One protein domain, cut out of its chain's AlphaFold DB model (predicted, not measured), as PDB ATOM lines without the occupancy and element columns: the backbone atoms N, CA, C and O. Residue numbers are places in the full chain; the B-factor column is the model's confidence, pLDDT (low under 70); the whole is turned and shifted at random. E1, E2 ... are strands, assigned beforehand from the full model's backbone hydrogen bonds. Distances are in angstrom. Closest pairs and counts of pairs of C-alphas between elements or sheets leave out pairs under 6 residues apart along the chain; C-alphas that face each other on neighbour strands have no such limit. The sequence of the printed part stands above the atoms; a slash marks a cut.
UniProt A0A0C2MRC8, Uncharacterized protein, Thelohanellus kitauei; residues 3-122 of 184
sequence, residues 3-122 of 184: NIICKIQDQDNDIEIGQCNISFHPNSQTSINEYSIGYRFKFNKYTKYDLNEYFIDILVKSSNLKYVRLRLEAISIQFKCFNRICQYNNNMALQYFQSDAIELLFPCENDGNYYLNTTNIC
ATOM      1  N   ASN A   3     134.348  89.495 217.472       90.50
ATOM      2  CA  ASN A   3     135.750  89.415 217.096       90.50
ATOM      3  C   ASN A   3     135.839  89.090 215.600       90.50
ATOM      4  O   ASN A   3     135.121  88.221 215.108       90.50
ATOM      5  N   ILE A   4     136.688  89.816 214.881       89.56
ATOM      6  CA  ILE A   4     136.886  89.671 213.439       89.56
ATOM      7  C   ILE A   4     138.383  89.512 213.216       89.56
ATOM      8  O   ILE A   4     139.158  90.420 213.512       89.56
ATOM      9  N   ILE A   5     138.784  88.355 212.700       93.69
ATOM     10  CA  ILE A   5     140.183  88.029 212.430       93.69
ATOM     11  C   ILE A   5     140.319  87.768 210.937       93.69
ATOM     12  O   ILE A   5     139.724  86.825 210.430       93.69
ATOM     13  N   CYS A   6     141.109  88.576 210.235       93.56
ATOM     14  CA  CYS A   6     141.345  88.444 208.797       93.56
ATOM     15  C   CYS A   6     142.820  88.181 208.509       93.56
ATOM     16  O   CYS A   6     143.696  88.610 209.264       93.56
ATOM     17  N   LYS A   7     143.104  87.517 207.385       95.69
ATOM     18  CA  LYS A   7     144.459  87.459 206.839       95.69
ATOM     19  C   LYS A   7     144.717  88.702 206.004       95.69
ATOM     20  O   LYS A   7     143.846  89.144 205.256       95.69
ATOM     21  N   ILE A   8     145.926  89.233 206.137       95.62
ATOM     22  CA  ILE A   8     146.401  90.371 205.362       95.62
ATOM     23  C   ILE A   8     147.644  89.919 204.609       95.62
ATOM     24  O   ILE A   8     148.571  89.375 205.211       95.62
ATOM     25  N   GLN A   9     147.650  90.131 203.300       97.44
ATOM     26  CA  GLN A   9     148.798  89.890 202.445       97.44
ATOM     27  C   GLN A   9     149.236  91.211 201.827       97.44
ATOM     28  O   GLN A   9     148.475  91.863 201.117       97.44
ATOM     29  N   ASP A  10     150.476  91.586 202.106       96.56
ATOM     30  CA  ASP A  10     151.095  92.784 201.562       96.56
ATOM     31  C   ASP A  10     151.950  92.405 200.341       96.56
ATOM     32  O   ASP A  10     152.852  91.573 200.444       96.56
ATOM     33  N   GLN A  11     151.625  92.960 199.175       95.75
ATOM     34  CA  GLN A  11     152.352  92.783 197.914       95.75
ATOM     35  C   GLN A  11     152.893  94.137 197.448       95.75
ATOM     36  O   GLN A  11     152.544  95.169 198.010       95.75
ATOM     37  N   ASP A  12     153.732  94.171 196.411       95.62
ATOM     38  CA  ASP A  12     154.419  95.404 195.988       95.62
ATOM     39  C   ASP A  12     153.473  96.609 195.876       95.62
ATOM     40  O   ASP A  12     153.627  97.596 196.603       95.62
ATOM     41  N   ASN A  13     152.431  96.483 195.050       96.81
ATOM     42  CA  ASN A  13     151.510  97.578 194.738       96.81
ATOM     43  C   ASN A  13     150.152  97.467 195.426       96.81
ATOM     44  O   ASN A  13     149.360  98.401 195.337       96.81
ATOM     45  N   ASP A  14     149.878  96.356 196.106       96.69
ATOM     46  CA  ASP A  14     148.542  96.040 196.594       96.69
ATOM     47  C   ASP A  14     148.580  95.447 198.007       96.69
ATOM     48  O   ASP A  14     149.548  94.800 198.401       96.69
ATOM     49  N   ILE A  15     147.493  95.631 198.751       96.50
ATOM     50  CA  ILE A  15     147.212  94.932 200.004       96.50
ATOM     51  C   ILE A  15     145.935  94.126 199.817       96.50
ATOM     52  O   ILE A  15     144.903  94.668 199.427       96.50
ATOM     53  N   GLU A  16     145.994  92.836 200.117       95.69
ATOM     54  CA  GLU A  16     144.844  91.939 200.087       95.69
ATOM     55  C   GLU A  16     144.404  91.611 201.517       95.69
ATOM     56  O   GLU A  16     145.213  91.198 202.348       95.69
ATOM     57  N   ILE A  17     143.117  91.795 201.812       93.94
ATOM     58  CA  ILE A  17     142.484  91.447 203.087       93.94
ATOM     59  C   ILE A  17     141.413  90.403 202.803       93.94
ATOM     60  O   ILE A  17     140.500  90.653 202.023       93.94
ATOM     61  N   GLY A  18     141.468  89.245 203.447       92.56
ATOM     62  CA  GLY A  18     140.446  88.225 203.239       92.56
ATOM     63  C   GLY A  18     140.578  87.032 204.164       92.56
ATOM     64  O   GLY A  18     141.334  87.069 205.137       92.56
ATOM     65  N   GLN A  19     139.832  85.966 203.853       91.62
ATOM     66  CA  GLN A  19     139.760  84.757 204.687       91.62
ATOM     67  C   GLN A  19     139.443  85.111 206.148       91.62
ATOM     68  O   GLN A  19     140.162  84.729 207.074       91.62
ATOM     69  N   CYS A  20     138.409  85.930 206.331       90.94
ATOM     70  CA  CYS A  20     138.044  86.464 207.632       90.94
ATOM     71  C   CYS A  20     137.217  85.450 208.421       90.94
ATOM     72  O   CYS A  20     136.236  84.918 207.914       90.94
ATOM     73  N   ASN A  21     137.568  85.246 209.685       92.25
ATOM     74  CA  ASN A  21     136.762  84.517 210.649       92.25
ATOM     75  C   ASN A  21     136.096  85.521 211.591       92.25
ATOM     76  O   ASN A  21     136.770  86.264 212.308       92.25
ATOM     77  N   ILE A  22     134.767  85.541 211.572       89.12
ATOM     78  CA  ILE A  22     133.939  86.352 212.457       89.12
ATOM     79  C   ILE A  22     133.370  85.444 213.530       89.12
ATOM     80  O   ILE A  22     132.669  84.482 213.226       89.12
ATOM     81  N   SER A  23     133.617  85.792 214.785       90.31
ATOM     82  CA  SER A  23     132.950  85.176 215.920       90.31
ATOM     83  C   SER A  23     132.162  86.217 216.698       90.31
ATOM     84  O   SER A  23     132.630  87.327 216.956       90.31
ATOM     85  N   PHE A  24     130.929  85.885 217.075       87.69
ATOM     86  CA  PHE A  24     130.144  86.747 217.953       87.69
ATOM     87  C   PHE A  24     129.278  85.953 218.920       87.69
ATOM     88  O   PHE A  24     128.728  84.900 218.595       87.69
ATOM     89  N   HIS A  25     129.141  86.506 220.124       89.19
ATOM     90  CA  HIS A  25     128.172  86.056 221.119       89.19
ATOM     91  C   HIS A  25     126.916  86.920 221.023       89.19
ATOM     92  O   HIS A  25     126.993  88.089 221.423       89.19
ATOM     93  N   PRO A  26     125.787  86.385 220.521       80.88
ATOM     94  CA  PRO A  26     124.541  87.139 220.497       80.88
ATOM     95  C   PRO A  26     124.035  87.400 221.920       80.88
ATOM     96  O   PRO A  26     123.751  88.547 222.243       80.88
ATOM     97  N   ASN A  27     124.031  86.382 222.790       83.25
ATOM     98  CA  ASN A  27     123.659  86.493 224.204       83.25
ATOM     99  C   ASN A  27     124.706  85.808 225.105       83.25
ATOM    100  O   ASN A  27     125.462  84.949 224.655       83.25
ATOM    101  N   SER A  28     124.728  86.143 226.401       77.62
ATOM    102  CA  SER A  28     125.665  85.561 227.385       77.62
ATOM    103  C   SER A  28     125.461  84.064 227.654       77.62
ATOM    104  O   SER A  28     126.348  83.421 228.203       77.62
ATOM    105  N   GLN A  29     124.305  83.514 227.275       80.88
ATOM    106  CA  GLN A  29     123.927  82.113 227.509       80.88
ATOM    107  C   GLN A  29     123.980  81.249 226.239       80.88
ATOM    108  O   GLN A  29     123.750  80.046 226.302       80.88
ATOM    109  N   THR A  30     124.242  81.848 225.076       82.12
ATOM    110  CA  THR A  30     124.271  81.144 223.786       82.12
ATOM    111  C   THR A  30     125.698  80.810 223.376       82.12
ATOM    112  O   THR A  30     126.613  81.577 223.670       82.12
ATOM    113  N   SER A  31     125.872  79.712 222.640       88.62
ATOM    114  CA  SER A  31     127.150  79.350 222.023       88.62
ATOM    115  C   SER A  31     127.681  80.457 221.107       88.62
ATOM    116  O   SER A  31     126.913  81.224 220.518       88.62
ATOM    117  N   ILE A  32     129.008  80.507 220.963       90.25
ATOM    118  CA  ILE A  32     129.685  81.344 219.968       90.25
ATOM    119  C   ILE A  32     129.197  80.931 218.586       90.25
ATOM    120  O   ILE A  32     129.257  79.754 218.237       90.25
ATOM    121  N   ASN A  33     128.741  81.901 217.798       86.69
ATOM    122  CA  ASN A  33     128.543  81.680 216.376       86.69
ATOM    123  C   ASN A  33     129.825  82.064 215.648       86.69
ATOM    124  O   ASN A  33     130.305  83.188 215.814       86.69
ATOM    125  N   GLU A  34     130.348  81.144 214.848       89.44
ATOM    126  CA  GLU A  34     131.545  81.346 214.039       89.44
ATOM    127  C   GLU A  34     131.188  81.261 212.560       89.44
ATOM    128  O   GLU A  34     130.498  80.341 212.119       89.44
ATOM    129  N   TYR A  35     131.674  82.230 211.797       86.94
ATOM    130  CA  TYR A  35     131.476  82.313 210.361       86.94
ATOM    131  C   TYR A  35     132.810  82.586 209.690       86.94
ATOM    132  O   TYR A  35     133.530  83.503 210.081       86.94
ATOM    133  N   SER A  36     133.125  81.801 208.665       88.62
ATOM    134  CA  SER A  36     134.260  82.066 207.789       88.62
ATOM    135  C   SER A  36     133.763  82.736 206.514       88.62
ATOM    136  O   SER A  36     132.728  82.352 205.969       88.62
ATOM    137  N   ILE A  37     134.488  83.756 206.071       87.19
ATOM    138  CA  ILE A  37     134.186  84.559 204.892       87.19
ATOM    139  C   ILE A  37     135.327  84.357 203.904       87.19
ATOM    140  O   ILE A  37     136.467  84.749 204.171       87.19
ATOM    141  N   GLY A  38     135.012  83.754 202.758       88.44
ATOM    142  CA  GLY A  38     135.989  83.474 201.703       88.44
ATOM    143  C   GLY A  38     136.400  84.688 200.864       88.44
ATOM    144  O   GLY A  38     137.418  84.619 200.174       88.44
ATOM    145  N   TYR A  39     135.655  85.795 200.938       86.75
ATOM    146  CA  TYR A  39     135.921  87.012 200.168       86.75
ATOM    147  C   TYR A  39     137.289  87.614 200.453       86.75
ATOM    148  O   TYR A  39     137.822  87.546 201.569       86.75
ATOM    149  N   ARG A  40     137.841  88.228 199.409       92.50
ATOM    150  CA  ARG A  40     139.147  88.875 199.431       92.50
ATOM    151  C   ARG A  40     138.996  90.261 198.828       92.50
ATOM    152  O   ARG A  40     138.539  90.397 197.701       92.50
ATOM    153  N   PHE A  41     139.358  91.281 199.585       90.81
ATOM    154  CA  PHE A  41     139.379  92.671 199.156       90.81
ATOM    155  C   PHE A  41     140.807  93.038 198.794       90.81
ATOM    156  O   PHE A  41     141.705  92.872 199.619       90.81
ATOM    157  N   LYS A  42     141.019  93.538 197.581       95.00
ATOM    158  CA  LYS A  42     142.336  93.940 197.100       95.00
ATOM    159  C   LYS A  42     142.385  95.451 196.904       95.00
ATOM    160  O   LYS A  42     141.648  96.009 196.096       95.00
ATOM    161  N   PHE A  43     143.254  96.105 197.666       94.50
ATOM    162  CA  PHE A  43     143.439  97.551 197.688       94.50
ATOM    163  C   PHE A  43     144.756  97.917 197.019       94.50
ATOM    164  O   PHE A  43     145.808  97.421 197.410       94.50
ATOM    165  N   ASN A  44     144.715  98.832 196.063       95.88
ATOM    166  CA  ASN A  44     145.897  99.381 195.432       95.88
ATOM    167  C   ASN A  44     146.521 100.476 196.308       95.88
ATOM    168  O   ASN A  44     145.862 101.449 196.683       95.88
ATOM    169  N   LYS A  45     147.820 100.362 196.588       96.00
ATOM    170  CA  LYS A  45     148.556 101.281 197.465       96.00
ATOM    171  C   LYS A  45     148.681 102.697 196.921       96.00
ATOM    172  O   LYS A  45     148.963 103.605 197.690       96.00
ATOM    173  N   TYR A  46     148.469 102.908 195.626       95.69
ATOM    174  CA  TYR A  46     148.490 104.238 195.017       95.69
ATOM    175  C   TYR A  46     147.111 104.903 194.994       95.69
ATOM    176  O   TYR A  46     146.942 105.959 194.379       95.69
ATOM    177  N   THR A  47     146.132 104.312 195.681       95.38
ATOM    178  CA  THR A  47     144.763 104.813 195.766       95.38
ATOM    179  C   THR A  47     144.399 105.131 197.213       95.38
ATOM    180  O   THR A  47     144.566 104.306 198.107       95.38
ATOM    181  N   LYS A  48     143.873 106.334 197.450       94.31
ATOM    182  CA  LYS A  48     143.164 106.680 198.684       94.31
ATOM    183  C   LYS A  48     141.715 106.222 198.559       94.31
ATOM    184  O   LYS A  48     141.066 106.561 197.573       94.31
ATOM    185  N   TYR A  49     141.206 105.492 199.540       92.25
ATOM    186  CA  TYR A  49     139.824 105.017 199.556       92.25
ATOM    187  C   TYR A  49     139.031 105.817 200.578       92.25
ATOM    188  O   TYR A  49     139.315 105.725 201.769       92.25
ATOM    189  N   ASP A  50     138.043 106.574 200.118       90.50
ATOM    190  CA  ASP A  50     137.093 107.292 200.962       90.50
ATOM    191  C   ASP A  50     135.728 106.603 200.822       90.50
ATOM    192  O   ASP A  50     135.005 106.794 199.839       90.50
ATOM    193  N   LEU A  51     135.418 105.738 201.789       86.00
ATOM    194  CA  LEU A  51     134.225 104.901 201.819       86.00
ATOM    195  C   LEU A  51     133.201 105.507 202.785       86.00
ATOM    196  O   LEU A  51     133.259 105.294 204.002       86.00
ATOM    197  N   ASN A  52     132.256 106.266 202.235       82.00
ATOM    198  CA  ASN A  52     131.139 106.806 202.999       82.00
ATOM    199  C   ASN A  52     129.975 105.808 202.975       82.00
ATOM    200  O   ASN A  52     129.577 105.351 201.909       82.00
ATOM    201  N   GLU A  53     129.446 105.475 204.157       77.62
ATOM    202  CA  GLU A  53     128.257 104.623 204.341       77.62
ATOM    203  C   GLU A  53     128.259 103.312 203.529       77.62
ATOM    204  O   GLU A  53     127.297 102.979 202.837       77.62
ATOM    205  N   TYR A  54     129.338 102.534 203.627       76.50
ATOM    206  CA  TYR A  54     129.469 101.280 202.889       76.50
ATOM    207  C   TYR A  54     128.889 100.102 203.686       76.50
ATOM    208  O   TYR A  54     129.256  99.862 204.839       76.50
ATOM    209  N   PHE A  55     127.974  99.350 203.073       77.38
ATOM    210  CA  PHE A  55     127.320  98.192 203.686       77.38
ATOM    211  C   PHE A  55     127.722  96.909 202.962       77.38
ATOM    212  O   PHE A  55     127.571  96.798 201.748       77.38
ATOM    213  N   ILE A  56     128.179  95.922 203.726       75.06
ATOM    214  CA  ILE A  56     128.494  94.577 203.244       75.06
ATOM    215  C   ILE A  56     127.513  93.618 203.916       75.06
ATOM    216  O   ILE A  56     127.582  93.414 205.132       75.06
ATOM    217  N   ASP A  57     126.617  93.012 203.138       78.00
ATOM    218  CA  ASP A  57     125.666  92.019 203.636       78.00
ATOM    219  C   ASP A  57     126.137  90.609 203.276       78.00
ATOM    220  O   ASP A  57     126.151  90.195 202.117       78.00
ATOM    221  N   ILE A  58     126.507  89.838 204.295       76.50
ATOM    222  CA  ILE A  58     127.015  88.477 204.140       76.50
ATOM    223  C   ILE A  58     125.905  87.498 204.495       76.50
ATOM    224  O   ILE A  58     125.509  87.369 205.655       76.50
ATOM    225  N   LEU A  59     125.403  86.790 203.491       78.56
ATOM    226  CA  LEU A  59     124.432  85.720 203.652       78.56
ATOM    227  C   LEU A  59     125.118  84.509 204.279       78.56
ATOM    228  O   LEU A  59     126.063  83.939 203.729       78.56
ATOM    229  N   VAL A  60     124.610  84.104 205.438       75.50
ATOM    230  CA  VAL A  60     125.096  82.939 206.168       75.50
ATOM    231  C   VAL A  60     124.277  81.729 205.737       75.50
ATOM    232  O   VAL A  60     123.053  81.730 205.845       75.50
ATOM    233  N   LYS A  61     124.948  80.656 205.308       66.31
ATOM    234  CA  LYS A  61     124.338  79.440 204.728       66.31
ATOM    235  C   LYS A  61     123.466  78.597 205.691       66.31
ATOM    236  O   LYS A  61     123.096  77.470 205.376       66.31
ATOM    237  N   SER A  62     123.113  79.123 206.861       59.88
ATOM    238  CA  SER A  62     122.274  78.467 207.866       59.88
ATOM    239  C   SER A  62     120.818  78.891 207.668       59.88
ATOM    240  O   SER A  62     120.467  80.040 207.918       59.88
ATOM    241  N   SER A  63     120.008  77.961 207.151       58.47
ATOM    242  CA  SER A  63     118.556  78.019 206.911       58.47
ATOM    243  C   SER A  63     117.793  79.216 207.518       58.47
ATOM    244  O   SER A  63     117.818  79.426 208.733       58.47
ATOM    245  N   ASN A  64     117.011  79.888 206.662       55.94
ATOM    246  CA  ASN A  64     116.103  81.022 206.915       55.94
ATOM    247  C   ASN A  64     116.787  82.394 207.047       55.94
ATOM    248  O   ASN A  64     117.022  82.847 208.158       55.94
ATOM    249  N   LEU A  65     117.015  83.080 205.916       66.19
ATOM    250  CA  LEU A  65     117.166  84.550 205.792       66.19
ATOM    251  C   LEU A  65     118.140  85.252 206.767       66.19
ATOM    252  O   LEU A  65     118.051  86.463 206.963       66.19
ATOM    253  N   LYS A  66     119.079  84.530 207.384       74.00
ATOM    254  CA  LYS A  66     120.059  85.110 208.304       74.00
ATOM    255  C   LYS A  66     121.232  85.668 207.510       74.00
ATOM    256  O   LYS A  66     121.878  84.958 206.741       74.00
ATOM    257  N   TYR A  67     121.526  86.939 207.738       80.00
ATOM    258  CA  TYR A  67     122.702  87.608 207.206       80.00
ATOM    259  C   TYR A  67     123.461  88.301 208.333       80.00
ATOM    260  O   TYR A  67     122.884  88.729 209.334       80.00
ATOM    261  N   VAL A  68     124.772  88.397 208.160       78.00
ATOM    262  CA  VAL A  68     125.636  89.273 208.941       78.00
ATOM    263  C   VAL A  68     125.810  90.543 208.124       78.00
ATOM    264  O   VAL A  68     126.420  90.518 207.058       78.00
ATOM    265  N   ARG A  69     125.253  91.650 208.615       82.88
ATOM    266  CA  ARG A  69     125.459  92.979 208.033       82.88
ATOM    267  C   ARG A  69     126.655  93.637 208.695       82.88
ATOM    268  O   ARG A  69     126.627  93.909 209.896       82.88
ATOM    269  N   LEU A  70     127.686  93.912 207.911       78.50
ATOM    270  CA  LEU A  70     128.818  94.734 208.309       78.50
ATOM    271  C   LEU A  70     128.585  96.146 207.777       78.50
ATOM    272  O   LEU A  70     128.505  96.364 206.569       78.50
ATOM    273  N   ARG A  71     128.457  97.105 208.696       81.62
ATOM    274  CA  ARG A  71     128.346  98.524 208.362       81.62
ATOM    275  C   ARG A  71     129.702  99.188 208.567       81.62
ATOM    276  O   ARG A  71     130.218  99.198 209.682       81.62
ATOM    277  N   LEU A  72     130.258  99.722 207.490       77.00
ATOM    278  CA  LEU A  72     131.495 100.490 207.477       77.00
ATOM    279  C   LEU A  72     131.128 101.974 207.335       77.00
ATOM    280  O   LEU A  72     130.765 102.442 206.257       77.00
ATOM    281  N   GLU A  73     131.163 102.711 208.443       78.81
ATOM    282  CA  GLU A  73     130.864 104.149 208.463       78.81
ATOM    283  C   GLU A  73     132.153 104.969 208.398       78.81
ATOM    284  O   GLU A  73     133.057 104.760 209.206       78.81
ATOM    285  N   ALA A  74     132.205 105.923 207.461       80.75
ATOM    286  CA  ALA A  74     133.256 106.938 207.345       80.75
ATOM    287  C   ALA A  74     134.687 106.366 207.375       80.75
ATOM    288  O   ALA A  74     135.564 106.861 208.090       80.75
ATOM    289  N   ILE A  75     134.929 105.308 206.597       84.75
ATOM    290  CA  ILE A  75     136.254 104.694 206.512       84.75
ATOM    291  C   ILE A  75     137.082 105.433 205.466       84.75
ATOM    292  O   ILE A  75     136.718 105.485 204.295       84.75
ATOM    293  N   SER A  76     138.239 105.946 205.883       89.56
ATOM    294  CA  SER A  76     139.269 106.444 204.974       89.56
ATOM    295  C   SER A  76     140.516 105.573 205.096       89.56
ATOM    296  O   SER A  76     141.122 105.485 206.166       89.56
ATOM    297  N   ILE A  77     140.879 104.894 204.007       90.06
ATOM    298  CA  ILE A  77     142.108 104.101 203.908       90.06
ATOM    299  C   ILE A  77     143.087 104.888 203.053       90.06
ATOM    300  O   ILE A  77     142.842 105.167 201.878       90.06
ATOM    301  N   GLN A  78     144.220 105.232 203.653       90.62
ATOM    302  CA  GLN A  78     145.257 106.015 203.009       90.62
ATOM    303  C   GLN A  78     146.611 105.331 203.172       90.62
ATOM    304  O   GLN A  78     147.045 105.017 204.280       90.62
ATOM    305  N   PHE A  79     147.298 105.156 202.050       90.69
ATOM    306  CA  PHE A  79     148.661 104.644 201.999       90.69
ATOM    307  C   PHE A  79     149.679 105.783 201.883       90.69
ATOM    308  O   PHE A  79     149.324 106.954 201.749       90.69
ATOM    309  N   LYS A  80     150.969 105.433 201.943       91.31
ATOM    310  CA  LYS A  80     152.083 106.394 202.010       91.31
ATOM    311  C   LYS A  80     152.077 107.442 200.913       91.31
ATOM    312  O   LYS A  80     152.403 108.592 201.179       91.31
ATOM    313  N   CYS A  81     151.763 107.025 199.700       93.25
ATOM    314  CA  CYS A  81     151.679 107.892 198.546       93.25
ATOM    315  C   CYS A  81     150.525 107.405 197.689       93.25
ATOM    316  O   CYS A  81     150.421 106.207 197.443       93.25
ATOM    317  N   PHE A  82     149.699 108.321 197.207       94.50
ATOM    318  CA  PHE A  82     148.613 107.997 196.296       94.50
ATOM    319  C   PHE A  82     148.502 109.060 195.206       94.50
ATOM    320  O   PHE A  82     148.809 110.233 195.411       94.50
ATOM    321  N   ASN A  83     148.076 108.635 194.023       95.62
ATOM    322  CA  ASN A  83     147.790 109.503 192.878       95.62
ATOM    323  C   ASN A  83     146.342 109.339 192.385       95.62
ATOM    324  O   ASN A  83     145.936 109.949 191.395       95.62
ATOM    325  N   ARG A  84     145.555 108.524 193.088       95.31
ATOM    326  CA  ARG A  84     144.146 108.267 192.814       95.31
ATOM    327  C   ARG A  84     143.332 108.345 194.090       95.31
ATOM    328  O   ARG A  84     143.820 108.002 195.165       95.31
ATOM    329  N   ILE A  85     142.084 108.768 193.956       94.06
ATOM    330  CA  ILE A  85     141.087 108.726 195.019       94.06
ATOM    331  C   ILE A  85     139.907 107.901 194.511       94.06
ATOM    332  O   ILE A  85     139.325 108.200 193.470       94.06
ATOM    333  N   CYS A  86     139.585 106.849 195.249       91.88
ATOM    334  CA  CYS A  86     138.374 106.058 195.121       91.88
ATOM    335  C   CYS A  86     137.353 106.638 196.101       91.88
ATOM    336  O   CYS A  86     137.508 106.491 197.313       91.88
ATOM    337  N   GLN A  87     136.352 107.348 195.581       89.19
ATOM    338  CA  GLN A  87     135.246 107.862 196.386       89.19
ATOM    339  C   GLN A  87     134.030 106.972 196.184       89.19
ATOM    340  O   GLN A  87     133.461 106.927 195.092       89.19
ATOM    341  N   TYR A  88     133.617 106.294 197.250       84.44
ATOM    342  CA  TYR A  88     132.345 105.592 197.262       84.44
ATOM    343  C   TYR A  88     131.269 106.577 197.717       84.44
ATOM    344  O   TYR A  88     131.174 106.904 198.900       84.44
ATOM    345  N   ASN A  89     130.500 107.091 196.758       74.81
ATOM    346  CA  ASN A  89     129.410 108.039 197.011       74.81
ATOM    347  C   ASN A  89     128.044 107.462 196.615       74.81
ATOM    348  O   ASN A  89     127.064 108.191 196.475       74.81
ATOM    349  N   ASN A  90     127.995 106.155 196.350       67.31
ATOM    350  CA  ASN A  90     126.784 105.523 195.870       67.31
ATOM    351  C   ASN A  90     125.826 105.291 197.037       67.31
ATOM    352  O   ASN A  90     126.175 104.662 198.036       67.31
ATOM    353  N   ASN A  91     124.599 105.781 196.880       62.62
ATOM    354  CA  ASN A  91     123.515 105.533 197.816       62.62
ATOM    355  C   ASN A  91     123.215 104.025 197.848       62.62
ATOM    356  O   ASN A  91     122.539 103.500 196.969       62.62
ATOM    357  N   MET A  92     123.714 103.343 198.882       57.28
ATOM    358  CA  MET A  92     123.180 102.085 199.420       57.28
ATOM    359  C   MET A  92     122.926 100.955 198.403       57.28
ATOM    360  O   MET A  92     121.877 100.307 198.447       57.28
ATOM    361  N   ALA A  93     123.875 100.649 197.515       61.72
ATOM    362  CA  ALA A  93     123.815  99.371 196.809       61.72
ATOM    363  C   ALA A  93     124.232  98.255 197.782       61.72
ATOM    364  O   ALA A  93     125.415  98.063 198.053       61.72
ATOM    365  N   LEU A  94     123.251  97.538 198.336       69.06
ATOM    366  CA  LEU A  94     123.507  96.346 199.142       69.06
ATOM    367  C   LEU A  94     124.187  95.291 198.263       69.06
ATOM    368  O   LEU A  94     123.578  94.774 197.325       69.06
ATOM    369  N   GLN A  95     125.441  94.966 198.573       73.19
ATOM    370  CA  GLN A  95     126.100  93.805 197.987       73.19
ATOM    371  C   GLN A  95     125.827  92.584 198.859       73.19
ATOM    372  O   GLN A  95     126.184  92.550 200.038       73.19
ATOM    373  N   TYR A  96     125.155  91.603 198.255       75.94
ATOM    374  CA  TYR A  96     124.867  90.317 198.870       75.94
ATOM    375  C   TYR A  96     125.956  89.321 198.524       75.94
ATOM    376  O   TYR A  96     126.234  89.050 197.357       75.94
ATOM    377  N   PHE A  97     126.511  88.731 199.566       75.56
ATOM    378  CA  PHE A  97     127.658  87.859 199.463       75.56
ATOM    379  C   PHE A  97     127.343  86.488 200.050       75.56
ATOM    380  O   PHE A  97     126.843  86.399 201.169       75.56
ATOM    381  N   GLN A  98     127.619  85.406 199.322       82.00
ATOM    382  CA  GLN A  98     127.509  84.053 199.871       82.00
ATOM    383  C   GLN A  98     128.759  83.744 200.691       82.00
ATOM    384  O   GLN A  98     129.859  83.841 200.165       82.00
ATOM    385  N   SER A  99     128.619  83.351 201.959       78.50
ATOM    386  CA  SER A  99     129.760  83.131 202.873       78.50
ATOM    387  C   SER A  99     130.897  82.252 202.314       78.50
ATOM    388  O   SER A  99     132.062  82.445 202.657       78.50
ATOM    389  N   ASP A 100     130.554  81.299 201.451       81.94
ATOM    390  CA  ASP A 100     131.432  80.317 200.815       81.94
ATOM    391  C   ASP A 100     132.044  80.772 199.479       81.94
ATOM    392  O   ASP A 100     132.861  80.055 198.898       81.94
ATOM    393  N   ALA A 101     131.699  81.962 198.992       84.31
ATOM    394  CA  ALA A 101     132.326  82.525 197.807       84.31
ATOM    395  C   ALA A 101     133.754  83.014 198.106       84.31
ATOM    396  O   ALA A 101     134.052  83.557 199.169       84.31
ATOM    397  N   ILE A 102     134.639  82.829 197.125       89.50
ATOM    398  CA  ILE A 102     136.081  83.137 197.197       89.50
ATOM    399  C   ILE A 102     136.412  84.320 196.267       89.50
ATOM    400  O   ILE A 102     137.504  84.433 195.701       89.50
ATOM    401  N   GLU A 103     135.417  85.175 196.040       89.62
ATOM    402  CA  GLU A 103     135.501  86.250 195.064       89.62
ATOM    403  C   GLU A 103     136.526  87.303 195.496       89.62
ATOM    404  O   GLU A 103     136.653  87.641 196.680       89.62
ATOM    405  N   LEU A 104     137.283  87.783 194.511       91.38
ATOM    406  CA  LEU A 104     138.241  88.865 194.673       91.38
ATOM    407  C   LEU A 104     137.560  90.174 194.277       91.38
ATOM    408  O   LEU A 104     137.162  90.350 193.127       91.38
ATOM    409  N   LEU A 105     137.435  91.084 195.235       88.69
ATOM    410  CA  LEU A 105     136.780  92.370 195.074       88.69
ATOM    411  C   LEU A 105     137.821  93.483 195.023       88.69
ATOM    412  O   LEU A 105     138.681  93.593 195.899       88.69
ATOM    413  N   PHE A 106     137.692  94.328 194.007       89.50
ATOM    414  CA  PHE A 106     138.496  95.525 193.808       89.50
ATOM    415  C   PHE A 106     137.602  96.745 194.050       89.50
ATOM    416  O   PHE A 106     136.738  97.041 193.215       89.50
ATOM    417  N   PRO A 107     137.744  97.443 195.191       85.12
ATOM    418  CA  PRO A 107     136.946  98.635 195.453       85.12
ATOM    419  C   PRO A 107     137.195  99.692 194.365       85.12
ATOM    420  O   PRO A 107     138.351  99.958 194.024       85.12
ATOM    421  N   CYS A 108     136.122 100.294 193.844       82.94
ATOM    422  CA  CYS A 108     136.113 101.212 192.697       82.94
ATOM    423  C   CYS A 108     136.371 100.633 191.292       82.94
ATOM    424  O   CYS A 108     136.264 101.390 190.329       82.94
ATOM    425  N   GLU A 109     136.670  99.338 191.121       83.88
ATOM    426  CA  GLU A 109     136.752  98.733 189.773       83.88
ATOM    427  C   GLU A 109     135.475  97.968 189.413       83.88
ATOM    428  O   GLU A 109     134.989  98.056 188.286       83.88
ATOM    429  N   ASN A 110     134.904  97.245 190.381       72.12
ATOM    430  CA  ASN A 110     133.802  96.305 190.137       72.12
ATOM    431  C   ASN A 110     132.406  96.864 190.473       72.12
ATOM    432  O   ASN A 110     131.403  96.199 190.233       72.12
ATOM    433  N   ASP A 111     132.318  98.059 191.054       66.56
ATOM    434  CA  ASP A 111     131.100  98.631 191.653       66.56
ATOM    435  C   ASP A 111     130.548  99.854 190.894       66.56
ATOM    436  O   ASP A 111     129.593 100.490 191.345       66.56
ATOM    437  N   GLY A 112     131.119 100.167 189.727       65.75
ATOM    438  CA  GLY A 112     130.686 101.283 188.880       65.75
ATOM    439  C   GLY A 112     131.053 102.665 189.427       65.75
ATOM    440  O   GLY A 112     130.535 103.666 188.933       65.75
ATOM    441  N   ASN A 113     131.925 102.733 190.437       67.94
ATOM    442  CA  ASN A 113     132.455 103.997 190.934       67.94
ATOM    443  C   ASN A 113     133.604 104.512 190.059       67.94
ATOM    444  O   ASN A 113     134.202 103.784 189.268       67.94
ATOM    445  N   TYR A 114     133.910 105.800 190.205       77.06
ATOM    446  CA  TYR A 114     134.913 106.478 189.392       77.06
ATOM    447  C   TYR A 114     136.149 106.814 190.221       77.06
ATOM    448  O   TYR A 114     136.056 107.324 191.338       77.06
ATOM    449  N   TYR A 115     137.320 106.588 189.631       84.88
ATOM    450  CA  TYR A 115     138.569 107.122 190.155       84.88
ATOM    451  C   TYR A 115     138.666 108.611 189.854       84.88
ATOM    452  O   TYR A 115     138.593 109.032 188.697       84.88
ATOM    453  N   LEU A 116     138.919 109.404 190.888       87.62
ATOM    454  CA  LEU A 116     139.388 110.771 190.723       87.62
ATOM    455  C   LEU A 116     140.914 110.740 190.668       87.62
ATOM    456  O   LEU A 116     141.580 110.313 191.614       87.62
ATOM    457  N   ASN A 117     141.478 111.179 189.546       89.88
ATOM    458  CA  ASN A 117     142.916 111.392 189.459       89.88
ATOM    459  C   ASN A 117     143.294 112.591 190.331       89.88
ATOM    460  O   ASN A 117     142.629 113.626 190.307       89.88
ATOM    461  N   THR A 118     144.385 112.458 191.071       91.62
ATOM    462  CA  THR A 118     144.973 113.542 191.856       91.62
ATOM    463  C   THR A 118     146.453 113.668 191.510       91.62
ATOM    464  O   THR A 118     147.048 112.788 190.882       91.62
ATOM    465  N   THR A 119     147.076 114.778 191.898       90.38
ATOM    466  CA  THR A 119     148.539 114.855 191.908       90.38
ATOM    467  C   THR A 119     149.098 113.792 192.854       90.38
ATOM    468  O   THR A 119     148.386 113.287 193.720       90.38
ATOM    469  N   ASN A 120     150.361 113.402 192.672       90.00
ATOM    470  CA  ASN A 120     151.001 112.463 193.588       90.00
ATOM    471  C   ASN A 120     151.116 113.125 194.969       90.00
ATOM    472  O   ASN A 120     151.895 114.063 195.148       90.00
ATOM    473  N   ILE A 121     150.297 112.669 195.913       89.62
ATOM    474  CA  ILE A 121     150.289 113.148 197.288       89.62
ATOM    475  C   ILE A 121     150.974 112.070 198.121       89.62
ATOM    476  O   ILE A 121     150.460 110.965 198.283       89.62
ATOM    477  N   CYS A 122     152.135 112.413 198.670       91.69
ATOM    478  CA  CYS A 122     152.825 111.636 199.693       91.69
ATOM    479  C   CYS A 122     152.710 112.398 201.014       91.69
ATOM    480  O   CYS A 122     153.617 113.164 201.355       91.69
TER     481      CYS A 122
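What this domain is: This is residues 3 to 122 of the 184 residues of an uncharacterized protein of Thelohanellus kitauei (UniProt A0A0C2MRC8). Two small sheets joined by a sharply kinked strand pair, E4 into E5 and E6 into E7, make a bent wall, and a long, strongly twisted three-stranded sheet, E1 E2 E3, runs along another side; the sheet E7 E4 E8 E10 is at one end of the long axis, and residues 26 to 31 of the loop between E2 and E3 stick out at the other. Residues 104 and 105, in the long link from E9 to E10, pair with E3. The printed part has 120 residues with ten named strands, E1 to E10 in chain order, and no named helix, so its class is all strand. The sheets run E7 E4 E8 E10, mixed; E1 E2 E3, antiparallel; and E6 E5 E9, mixed. The whole is only just compact, close to loose, with a radius of gyration of the C-alphas of 16.0 A, and its outline is elongated, 53 by 30 by 25 A.

How they stand to each other: In the largest sheet, E4, residues 47 to 51, and E8, residues 82 to 88, are parallel inner strands at 21 degrees, with N 48 and O 84 within hydrogen-bond range at 2.8 A. E7, residues 75 to 77, is an edge strand antiparallel to E4 at 175 degrees, with N 49 and O 77 2.9 A apart. E10, residues 115 to 121, is the other edge strand, antiparallel to E8 at 146 degrees, with N 85 and O 116 2.9 A apart. This sheet is only just strongly twisted, its C-alphas lying up to 4.1 A off the best plane. E4 runs on into E5, residues 54 to 59, across a break of 2 residues at 77 degrees. E6, residues 67 to 72, runs on into E7 across a break of 2 residues at 67 degrees. E5 and E6 form a hairpin, antiparallel at 164 degrees, with N 56 and O 70 2.9 A apart. On the other side of E5, E9, residues 95 to 98, is its parallel neighbour at 28 degrees, with N 59 and O 97 2.8 A apart. E3, residues 33 to 44, and E9 are near each other, with 6 pairs of C-alphas within 10 A. E1, residues 3 to 10, E2, residues 14 to 24, and E3 make a meander, each strand the antiparallel neighbour of the one before, and both strand pairs are hairpins. N 5 and O 21 are 2.9 A apart between E1 and E2, and N 22 and O 35 2.8 A between E2 and E3. E3 bends by 53 degrees at residue 38, and its residues 40 to 41 pair in parallel with residues 104 to 105. E1 and E2 are apart from E4 to E10.

Where its parts are: E4 starts at C-alpha 47, (144.763, 104.813, 195.766). E8 is 16.5 A long from first to last C-alpha, E10 15.0 A, E5 16.4 A and E6 15.6 A. E3, the longest strand, measures 32.5 A, E2 29.7 A and E1 22.1 A. E1 begins at C-alpha 3, (135.750, 89.415, 217.096), and E10 ends at C-alpha 121, (150.289, 113.148, 197.288).

The domain as a whole: The two C-alphas farthest apart, those of Gln 29 and Thr 119, are 54.3 A apart, and residues 26 to 31 stand free. The printed part has no cut. The link from E9 to E10, 16 residues, is long. The mean pLDDT of the printed part is 84.7, and residues 61 to 65, 90 to 94 and 111 to 113 are under 70.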